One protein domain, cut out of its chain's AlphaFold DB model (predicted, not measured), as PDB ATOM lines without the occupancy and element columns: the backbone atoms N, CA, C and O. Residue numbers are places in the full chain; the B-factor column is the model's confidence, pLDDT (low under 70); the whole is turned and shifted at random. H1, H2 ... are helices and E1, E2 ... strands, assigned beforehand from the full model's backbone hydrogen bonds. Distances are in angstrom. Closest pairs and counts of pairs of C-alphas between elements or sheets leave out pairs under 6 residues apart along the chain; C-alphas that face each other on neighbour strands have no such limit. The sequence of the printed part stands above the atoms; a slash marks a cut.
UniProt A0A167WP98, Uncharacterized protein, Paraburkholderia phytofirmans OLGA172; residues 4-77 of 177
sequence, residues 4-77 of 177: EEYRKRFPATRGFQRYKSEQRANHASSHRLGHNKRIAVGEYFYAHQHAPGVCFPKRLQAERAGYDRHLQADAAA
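What this domain is: This is residues 4 to 77 of the 177 residues of an uncharacterized protein of Paraburkholderia phytofirmans OLGA172 (UniProt A0A167WP98). A long twisted ribbon of strands E1 and E2 joins two ends: at one, helix H4 packs over the E2 and E3 hairpin with H1 beside it; at the other, the small helices H2 and H3 form a head. The 74 printed residues run H1, E1, H2, H3, E2, E3, H4, with sheet order E1, E2, E3, antiparallel. The class is mixed, helices and strands, in two layers, H4 on one face of the sheet. The whole is loose, radius of gyration of the C-alphas 16.1 A, a rod spanning 49 by 21 by 18 A.

Where its parts are: H1, residues 4 to 9, begins at C-alpha 4 (-58.271, 16.072, 33.245). E1 is residues 13 to 18, 16.6 A long. H2 is residues 21 to 28 and H3 residues 35 to 38. E2, residues 42 to 48, measures 19.8 A; E3 is residues 51 to 56. H4, residues 59 to 75, measures 24.4 A and ends at C-alpha 75 (-72.456, 3.298, 33.131).

How they stand to each other: The sheet is strongly twisted. E1 and E2 are antiparallel at 150 degrees, with N 15 and O 45 at 2.8 A, within hydrogen-bond range. E2 and E3 form a hairpin, with N 46 and O 56 at 2.8 A. H4 is over E2 and E3, at a height over the sheet of 8.7 A, and runs along the strands; its closest C-alphas to E3 are Ala 51 and Gly 66, 5.0 A. H1 and H4, through residues 63 to 67 of H4 alone, only just touch, with 3 pairs of C-alphas within 8 A, the closest Arg 7 and Glu 63 at 6.1 A; they are about perpendicular at 88 degrees. H2 and H3 touch, the C-alphas of Ala 28 and Arg 38 being closest at 4.5 A. H3 and H4 are apart. Every O i to N i+4 pair is within hydrogen-bond range in H2 and H4; H1 has 1 of 2, and H3 is too short for one.

The domain as a whole: The C-alphas farthest apart, of His 35 and Ala 77, are 50.3 A apart. The printed part has no cut and no long link. Model pLDDT is under 70 at residues 76 to 77.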
ATOM      1  N   GLU A   4     -59.423  15.396  32.635       95.62
ATOM      2  CA  GLU A   4     -58.271  16.072  33.245       95.62
ATOM      3  C   GLU A   4     -58.072  15.689  34.717       95.62
ATOM      4  O   GLU A   4     -56.943  15.495  35.170       95.62
ATOM      5  N   GLU A   5     -59.164  15.539  35.462       95.56
ATOM      6  CA  GLU A   5     -59.138  15.023  36.832       95.56
ATOM      7  C   GLU A   5     -58.797  13.530  36.848       95.56
ATOM      8  O   GLU A   5     -57.966  13.091  37.644       95.56
ATOM      9  N   TYR A   6     -59.375  12.767  35.914       95.88
ATOM     10  CA  TYR A   6     -59.132  11.336  35.758       95.88
ATOM     11  C   TYR A   6     -57.650  11.027  35.578       95.88
ATOM     12  O   TYR A   6     -57.089  10.257  36.353       95.88
ATOM     13  N   ARG A   7     -56.987  11.660  34.604       95.06
ATOM     14  CA  ARG A   7     -55.581  11.362  34.287       95.06
ATOM     15  C   ARG A   7     -54.607  11.753  35.400       95.06
ATOM     16  O   ARG A   7     -53.501  11.224  35.461       95.06
ATOM     17  N   LYS A   8     -54.988  12.703  36.263       95.56
ATOM     18  CA  LYS A   8     -54.206  13.074  37.452       95.56
ATOM     19  C   LYS A   8     -54.348  12.022  38.544       95.56
ATOM     20  O   LYS A   8     -53.362  11.679  39.186       95.56
ATOM     21  N   ARG A   9     -55.567  11.515  38.740       95.88
ATOM     22  CA  ARG A   9     -55.879  10.495  39.746       95.88
ATOM     23  C   ARG A   9     -55.360   9.112  39.353       95.88
ATOM     24  O   ARG A   9     -54.881   8.376  40.207       95.88
ATOM     25  N   PHE A  10     -55.436   8.785  38.068       95.44
ATOM     26  CA  PHE A  10     -55.045   7.503  37.495       95.44
ATOM     27  C   PHE A  10     -54.117   7.743  36.297       95.44
ATOM     28  O   PHE A  10     -54.559   7.724  35.151       95.44
ATOM     29  N   PRO A  11     -52.831   8.045  36.535       95.94
ATOM     30  CA  PRO A  11     -51.884   8.271  35.453       95.94
ATOM     31  C   PRO A  11     -51.495   6.956  34.763       95.94
ATOM     32  O   PRO A  11     -51.408   5.901  35.392       95.94
ATOM     33  N   ALA A  12     -51.183   7.026  33.468       96.88
ATOM     34  CA  ALA A  12     -50.618   5.885  32.749       96.88
ATOM     35  C   ALA A  12     -49.172   5.590  33.190       96.88
ATOM     36  O   ALA A  12     -48.346   6.498  33.327       96.88
ATOM     37  N   THR A  13     -48.838   4.306  33.310       97.12
ATOM     38  CA  THR A  13     -47.502   3.830  33.697       97.12
ATOM     39  C   THR A  13     -46.656   3.565  32.460       97.12
ATOM     40  O   THR A  13     -47.100   2.879  31.540       97.12
ATOM     41  N   ARG A  14     -45.420   4.080  32.427       97.31
ATOM     42  CA  ARG A  14     -44.473   3.847  31.327       97.31
ATOM     43  C   ARG A  14     -43.635   2.593  31.585       97.31
ATOM     44  O   ARG A  14     -42.971   2.507  32.611       97.31
ATOM     45  N   GLY A  15     -43.610   1.680  30.622       95.69
ATOM     46  CA  GLY A  15     -42.741   0.505  30.588       95.69
ATOM     47  C   GLY A  15     -41.750   0.556  29.426       95.69
ATOM     48  O   GLY A  15     -41.888   1.367  28.509       95.69
ATOM     49  N   PHE A  16     -40.739  -0.311  29.470       95.25
ATOM     50  CA  PHE A  16     -39.789  -0.509  28.377       95.25
ATOM     51  C   PHE A  16     -39.737  -1.987  28.004       95.25
ATOM     52  O   PHE A  16     -39.482  -2.837  28.857       95.25
ATOM     53  N   GLN A  17     -39.961  -2.285  26.731       93.31
ATOM     54  CA  GLN A  17     -39.899  -3.633  26.192       93.31
ATOM     55  C   GLN A  17     -38.656  -3.770  25.326       93.31
ATOM     56  O   GLN A  17     -38.515  -3.088  24.316       93.31
ATOM     57  N   ARG A  18     -37.763  -4.690  25.701       94.12
ATOM     58  CA  ARG A  18     -36.627  -5.059  24.854       94.12
ATOM     59  C   ARG A  18     -37.108  -5.856  23.649       94.12
ATOM     60  O   ARG A  18     -37.932  -6.760  23.783       94.12
ATOM     61  N   TYR A  19     -36.543  -5.552  22.492       92.94
ATOM     62  CA  TYR A  19     -36.761  -6.344  21.293       92.94
ATOM     63  C   TYR A  19     -36.048  -7.692  21.410       92.94
ATOM     64  O   TYR A  19     -34.895  -7.768  21.847       92.94
ATOM     65  N   LYS A  20     -36.712  -8.755  20.954       92.50
ATOM     66  CA  LYS A  20     -36.066 -10.051  20.706       92.50
ATOM     67  C   LYS A  20     -35.071  -9.942  19.543       92.50
ATOM     68  O   LYS A  20     -35.132  -8.996  18.758       92.50
ATOM     69  N   SER A  21     -34.169 -10.915  19.409       89.75
ATOM     70  CA  SER A  21     -33.171 -10.966  18.324       89.75
ATOM     71  C   SER A  21     -33.801 -10.790  16.935       89.75
ATOM     72  O   SER A  21     -33.357  -9.943  16.164       89.75
ATOM     73  N   GLU A  22     -34.886 -11.512  16.657       90.31
ATOM     74  CA  GLU A  22     -35.635 -11.440  15.395       90.31
ATOM     75  C   GLU A  22     -36.297 -10.073  15.180       90.31
ATOM     76  O   GLU A  22     -36.202  -9.484  14.106       90.31
ATOM     77  N   GLN A  23     -36.917  -9.515  16.225       88.81
ATOM     78  CA  GLN A  23     -37.536  -8.189  16.161       88.81
ATOM     79  C   GLN A  23     -36.493  -7.102  15.891       88.81
ATOM     80  O   GLN A  23     -36.741  -6.202  15.093       88.81
ATOM     81  N   ARG A  24     -35.302  -7.209  16.497       87.62
ATOM     82  CA  ARG A  24     -34.177  -6.309  16.210       87.62
ATOM     83  C   ARG A  24     -33.720  -6.423  14.762       87.62
ATOM     84  O   ARG A  24     -33.496  -5.391  14.141       87.62
ATOM     85  N   ALA A  25     -33.598  -7.639  14.228       88.12
ATOM     86  CA  ALA A  25     -33.201  -7.856  12.839       88.12
ATOM     87  C   ALA A  25     -34.217  -7.243  11.859       88.12
ATOM     88  O   ALA A  25     -33.832  -6.480  10.975       88.12
ATOM     89  N   ASN A  26     -35.513  -7.480  12.087       87.38
ATOM     90  CA  ASN A  26     -36.599  -6.908  11.286       87.38
ATOM     91  C   ASN A  26     -36.671  -5.377  11.392       87.38
ATOM     92  O   ASN A  26     -36.935  -4.682  10.414       87.38
ATOM     93  N   HIS A  27     -36.422  -4.827  12.579       84.75
ATOM     94  CA  HIS A  27     -36.382  -3.381  12.775       84.75
ATOM     95  C   HIS A  27     -35.151  -2.761  12.087       84.75
ATOM     96  O   HIS A  27     -35.247  -1.712  11.451       84.75
ATOM     97  N   ALA A  28     -33.990  -3.417  12.155       86.50
ATOM     98  CA  ALA A  28     -32.754  -2.948  11.534       86.50
ATOM     99  C   ALA A  28     -32.774  -3.023   9.998       86.50
ATOM    100  O   ALA A  28     -32.142  -2.186   9.350       86.50
ATOM    101  N   SER A  29     -33.511  -3.973   9.411       87.81
ATOM    102  CA  SER A  29     -33.625  -4.132   7.953       87.81
ATOM    103  C   SER A  29     -34.525  -3.083   7.283       87.81
ATOM    104  O   SER A  29     -34.522  -2.953   6.061       87.81
ATOM    105  N   SER A  30     -35.269  -2.281   8.052       84.81
ATOM    106  CA  SER A  30     -36.168  -1.271   7.490       84.81
ATOM    107  C   SER A  30     -35.423  -0.067   6.899       84.81
ATOM    108  O   SER A  30     -34.807   0.733   7.610       84.81
ATOM    109  N   HIS A  31     -35.588   0.148   5.589       86.31
ATOM    110  CA  HIS A  31     -35.062   1.324   4.883       86.31
ATOM    111  C   HIS A  31     -35.679   2.650   5.353       86.31
ATOM    112  O   HIS A  31     -35.062   3.700   5.194       86.31
ATOM    113  N   ARG A  32     -36.867   2.611   5.971       86.88
ATOM    114  CA  ARG A  32     -37.596   3.801   6.447       86.88
ATOM    115  C   ARG A  32     -37.100   4.320   7.798       86.88
ATOM    116  O   ARG A  32     -37.502   5.399   8.227       86.88
ATOM    117  N   LEU A  33     -36.263   3.553   8.496       85.38
ATOM    118  CA  LEU A  33     -35.756   3.919   9.813       85.38
ATOM    119  C   LEU A  33     -34.361   4.531   9.707       85.38
ATOM    120  O   LEU A  33     -33.478   3.976   9.057       85.38
ATOM    121  N   GLY A  34     -34.160   5.664  10.383       86.56
ATOM    122  CA  GLY A  34     -32.842   6.281  10.534       86.56
ATOM    123  C   GLY A  34     -31.917   5.467  11.444       86.56
ATOM    124  O   GLY A  34     -32.377   4.634  12.228       86.56
ATOM    125  N   HIS A  35     -30.614   5.742  11.370       83.25
ATOM    126  CA  HIS A  35     -29.560   4.995  12.071       83.25
ATOM    127  C   HIS A  35     -29.846   4.799  13.573       83.25
ATOM    128  O   HIS A  35     -29.880   3.668  14.053       83.25
ATOM    129  N   ASN A  36     -30.199   5.876  14.285       82.00
ATOM    130  CA  ASN A  36     -30.490   5.835  15.725       82.00
ATOM    131  C   ASN A  36     -31.696   4.954  16.085       82.00
ATOM    132  O   ASN A  36     -31.743   4.373  17.164       82.00
ATOM    133  N   LYS A  37     -32.679   4.827  15.185       83.38
ATOM    134  CA  LYS A  37     -33.827   3.939  15.405       83.38
ATOM    135  C   LYS A  37     -33.449   2.481  15.146       83.38
ATOM    136  O   LYS A  37     -33.917   1.607  15.861       83.38
ATOM    137  N   ARG A  38     -32.567   2.199  14.185       83.56
ATOM    138  CA  ARG A  38     -32.114   0.825  13.892       83.56
ATOM    139  C   ARG A  38     -31.317   0.201  15.037       83.56
ATOM    140  O   ARG A  38     -31.417  -1.000  15.249       83.56
ATOM    141  N   ILE A  39     -30.574   1.013  15.790       82.75
ATOM    142  CA  ILE A  39     -29.809   0.557  16.962       82.75
ATOM    143  C   ILE A  39     -30.650   0.454  18.244       82.75
ATOM    144  O   ILE A  39     -30.126   0.059  19.284       82.75
ATOM    145  N   ALA A  40     -31.942   0.803  18.198       84.62
ATOM    146  CA  ALA A  40     -32.813   0.713  19.361       84.62
ATOM    147  C   ALA A  40     -32.899  -0.738  19.863       84.62
ATOM    148  O   ALA A  40     -33.167  -1.672  19.107       84.62
ATOM    149  N   VAL A  41     -32.683  -0.926  21.165       88.50
ATOM    150  CA  VAL A  41     -32.734  -2.244  21.823       88.50
ATOM    151  C   VAL A  41     -34.142  -2.621  22.290       88.50
ATOM    152  O   VAL A  41     -34.342  -3.694  22.856       88.50
ATOM    153  N   GLY A  42     -35.114  -1.739  22.069       92.56
ATOM    154  CA  GLY A  42     -36.487  -1.884  22.518       92.56
ATOM    155  C   GLY A  42     -37.306  -0.622  22.290       92.56
ATOM    156  O   GLY A  42     -36.813   0.360  21.727       92.56
ATOM    157  N   GLU A  43     -38.536  -0.642  22.784       92.06
ATOM    158  CA  GLU A  43     -39.477   0.470  22.709       92.06
ATOM    159  C   GLU A  43     -40.139   0.751  24.057       92.06
ATOM    160  O   GLU A  43     -40.317  -0.130  24.901       92.06
ATOM    161  N   TYR A  44     -40.486   2.019  24.271       95.12
ATOM    162  CA  TYR A  44     -41.307   2.409  25.407       95.12
ATOM    163  C   TYR A  44     -42.779   2.182  25.085       95.12
ATOM    164  O   TYR A  44     -43.237   2.500  23.990       95.12
ATOM    165  N   PHE A  45     -43.525   1.723  26.080       96.44
ATOM    166  CA  PHE A  45     -44.972   1.588  26.015       96.44
ATOM    167  C   PHE A  45     -45.617   2.173  27.271       96.44
ATOM    168  O   PHE A  45     -44.951   2.447  28.270       96.44
ATOM    169  N   TYR A  46     -46.925   2.372  27.213       97.81
ATOM    170  CA  TYR A  46     -47.742   2.858  28.313       97.81
ATOM    171  C   TYR A  46     -48.844   1.852  28.611       97.81
ATOM    172  O   TYR A  46     -49.495   1.359  27.694       97.81
ATOM    173  N   ALA A  47     -49.062   1.567  29.887       97.50
ATOM    174  CA  ALA A  47     -50.157   0.740  30.373       97.50
ATOM    175  C   ALA A  47     -51.062   1.570  31.289       97.50
ATOM    176  O   ALA A  47     -50.631   2.572  31.865       97.50
ATOM    177  N   HIS A  48     -52.318   1.152  31.425       97.31
ATOM    178  CA  HIS A  48     -53.294   1.838  32.262       97.31
ATOM    179  C   HIS A  48     -54.041   0.846  33.152       97.31
ATOM    180  O   HIS A  48     -54.483  -0.194  32.671       97.31
ATOM    181  N   GLN A  49     -54.243   1.179  34.429       95.88
ATOM    182  CA  GLN A  49     -54.900   0.275  35.387       95.88
ATOM    183  C   GLN A  49     -56.337  -0.093  34.982       95.88
ATOM    184  O   GLN A  49     -56.740  -1.243  35.084       95.88
ATOM    185  N   HIS A  50     -57.091   0.876  34.452       94.12
ATOM    186  CA  HIS A  50     -58.458   0.673  33.960       94.12
ATOM    187  C   HIS A  50     -58.512   0.073  32.547       94.12
ATOM    188  O   HIS A  50     -59.593  -0.247  32.065       94.12
ATOM    189  N   ALA A  51     -57.363  -0.117  31.887       93.69
ATOM    190  CA  ALA A  51     -57.263  -0.834  30.621       93.69
ATOM    191  C   ALA A  51     -56.258  -2.000  30.718       93.69
ATOM    192  O   ALA A  51     -55.225  -1.981  30.043       93.69
ATOM    193  N   PRO A  52     -56.536  -3.016  31.563       92.56
ATOM    194  CA  PRO A  52     -55.602  -4.114  31.784       92.56
ATOM    195  C   PRO A  52     -55.392  -4.932  30.506       92.56
ATOM    196  O   PRO A  52     -56.289  -5.042  29.663       92.56
ATOM    197  N   GLY A  53     -54.190  -5.494  30.371       92.25
ATOM    198  CA  GLY A  53     -53.801  -6.354  29.249       92.25
ATOM    199  C   GLY A  53     -53.495  -5.624  27.937       92.25
ATOM    200  O   GLY A  53     -53.174  -6.284  26.953       92.25
ATOM    201  N   VAL A  54     -53.567  -4.288  27.904       94.25
ATOM    202  CA  VAL A  54     -53.313  -3.495  26.692       94.25
ATOM    203  C   VAL A  54     -52.143  -2.537  26.909       94.25
ATOM    204  O   VAL A  54     -52.098  -1.795  27.891       94.25
ATOM    205  N   CYS A  55     -51.212  -2.534  25.955       95.25
ATOM    206  CA  CYS A  55     -50.080  -1.614  25.906       95.25
ATOM    207  C   CYS A  55     -50.271  -0.605  24.769       95.25
ATOM    208  O   CYS A  55     -50.667  -0.966  23.662       95.25
ATOM    209  N   PHE A  56     -49.948   0.659  25.032       96.38
ATOM    210  CA  PHE A  56     -50.127   1.767  24.098       96.38
ATOM    211  C   PHE A  56     -48.788   2.440  23.778       96.38
ATOM    212  O   PHE A  56     -47.960   2.616  24.671       96.38
ATOM    213  N   PRO A  57     -48.574   2.915  22.542       94.81
ATOM    214  CA  PRO A  57     -47.342   3.616  22.180       94.81
ATOM    215  C   PRO A  57     -47.265   5.032  22.777       94.81
ATOM    216  O   PRO A  57     -46.180   5.589  22.935       94.81
ATOM    217  N   LYS A  58     -48.409   5.647  23.111       96.88
ATOM    218  CA  LYS A  58     -48.482   7.019  23.638       96.88
ATOM    219  C   LYS A  58     -49.233   7.072  24.965       96.88
ATOM    220  O   LYS A  58     -50.307   6.494  25.096       96.88
ATOM    221  N   ARG A  59     -48.727   7.894  25.889       96.31
ATOM    222  CA  ARG A  59     -49.350   8.175  27.193       96.31
ATOM    223  C   ARG A  59     -50.824   8.571  27.074       96.31
ATOM    224  O   ARG A  59     -51.673   7.955  27.701       96.31
ATOM    225  N   LEU A  60     -51.125   9.549  26.215       96.19
ATOM    226  CA  LEU A  60     -52.486  10.063  26.030       96.19
ATOM    227  C   LEU A  60     -53.466   8.984  25.540       96.19
ATOM    228  O   LEU A  60     -54.642   9.032  25.878       96.19
ATOM    229  N   GLN A  61     -52.995   8.010  24.752       96.94
ATOM    230  CA  GLN A  61     -53.838   6.902  24.292       96.94
ATOM    231  C   GLN A  61     -54.181   5.952  25.440       96.94
ATOM    232  O   GLN A  61     -55.337   5.570  25.568       96.94
ATOM    233  N   ALA A  62     -53.206   5.637  26.299       96.81
ATOM    234  CA  ALA A  62     -53.439   4.828  27.493       96.81
ATOM    235  C   ALA A  62     -54.424   5.503  28.460       96.81
ATOM    236  O   ALA A  62     -55.347   4.857  28.944       96.81
ATOM    237  N   GLU A  63     -54.258   6.808  28.701       97.44
ATOM    238  CA  GLU A  63     -55.149   7.589  29.573       97.44
ATOM    239  C   GLU A  63     -56.576   7.656  29.012       97.44
ATOM    240  O   GLU A  63     -57.531   7.440  29.752       97.44
ATOM    241  N   ARG A  64     -56.741   7.903  27.703       97.12
ATOM    242  CA  ARG A  64     -58.066   7.916  27.057       97.12
ATOM    243  C   ARG A  64     -58.745   6.552  27.113       97.12
ATOM    244  O   ARG A  64     -59.882   6.472  27.550       97.12
ATOM    245  N   ALA A  65     -58.030   5.486  26.757       96.38
ATOM    246  CA  ALA A  65     -58.578   4.134  26.814       96.38
ATOM    247  C   ALA A  65     -58.979   3.730  28.244       96.38
ATOM    248  O   ALA A  65     -59.987   3.055  28.445       96.38
ATOM    249  N   GLY A  66     -58.204   4.158  29.244       95.75
ATOM    250  CA  GLY A  66     -58.575   4.016  30.645       95.75
ATOM    251  C   GLY A  66     -59.856   4.775  30.988       95.75
ATOM    252  O   GLY A  66     -60.731   4.217  31.650       95.75
ATOM    253  N   TYR A  67     -59.959   6.037  30.565       96.31
ATOM    254  CA  TYR A  67     -61.110   6.893  30.846       96.31
ATOM    255  C   TYR A  67     -62.393   6.343  30.225       96.31
ATOM    256  O   TYR A  67     -63.404   6.252  30.913       96.31
ATOM    257  N   ASP A  68     -62.334   5.876  28.978       95.12
ATOM    258  CA  ASP A  68     -63.479   5.264  28.301       95.12
ATOM    259  C   ASP A  68     -63.970   4.024  29.060       95.12
ATOM    260  O   ASP A  68     -65.167   3.867  29.289       95.12
ATOM    261  N   ARG A  69     -63.050   3.171  29.535       92.62
ATOM    262  CA  ARG A  69     -63.406   2.007  30.364       92.62
ATOM    263  C   ARG A  69     -63.928   2.387  31.746       92.62
ATOM    264  O   ARG A  69     -64.791   1.691  32.264       92.62
ATOM    265  N   HIS A  70     -63.439   3.473  32.336       91.75
ATOM    266  CA  HIS A  70     -63.983   4.001  33.588       91.75
ATOM    267  C   HIS A  70     -65.415   4.503  33.396       91.75
ATOM    268  O   HIS A  70     -66.279   4.169  34.193       91.75
ATOM    269  N   LEU A  71     -65.691   5.239  32.316       91.75
ATOM    270  CA  LEU A  71     -67.049   5.676  31.989       91.75
ATOM    271  C   LEU A  71     -67.976   4.495  31.701       91.75
ATOM    272  O   LEU A  71     -69.120   4.499  32.136       91.75
ATOM    273  N   GLN A  72     -67.485   3.473  30.997       88.31
ATOM    274  CA  GLN A  72     -68.242   2.244  30.767       88.31
ATOM    275  C   GLN A  72     -68.520   1.495  32.067       88.31
ATOM    276  O   GLN A  72     -69.620   0.991  32.224       88.31
ATOM    277  N   ALA A  73     -67.565   1.431  32.997       84.06
ATOM    278  CA  ALA A  73     -67.771   0.807  34.300       84.06
ATOM    279  C   ALA A  73     -68.766   1.594  35.169       84.06
ATOM    280  O   ALA A  73     -69.596   0.981  35.830       84.06
ATOM    281  N   ASP A  74     -68.726   2.928  35.124       80.69
ATOM    282  CA  ASP A  74     -69.708   3.780  35.804       80.69
ATOM    283  C   ASP A  74     -71.110   3.627  35.185       80.69
ATOM    284  O   ASP A  74     -72.107   3.613  35.899       80.69
ATOM    285  N   ALA A  75     -71.197   3.488  33.856       76.19
ATOM    286  CA  ALA A  75     -72.456   3.298  33.131       76.19
ATOM    287  C   ALA A  75     -73.012   1.867  33.241       76.19
ATOM    288  O   ALA A  75     -74.224   1.675  33.219       76.19
ATOM    289  N   ALA A  76     -72.130   0.873  33.349       67.06
ATOM    290  CA  ALA A  76     -72.454  -0.533  33.567       67.06
ATOM    291  C   ALA A  76     -72.501  -0.898  35.054       67.06
ATOM    292  O   ALA A  76     -72.608  -2.083  35.381       67.06
ATOM    293  N   ALA A  77     -72.417   0.093  35.954       56.78
ATOM    294  CA  ALA A  77     -72.782  -0.108  37.343       56.78
ATOM    295  C   ALA A  77     -74.152  -0.796  37.333       56.78
ATOM    296  O   ALA A  77     -75.060  -0.292  36.662       56.78
TER     297      ALA A  77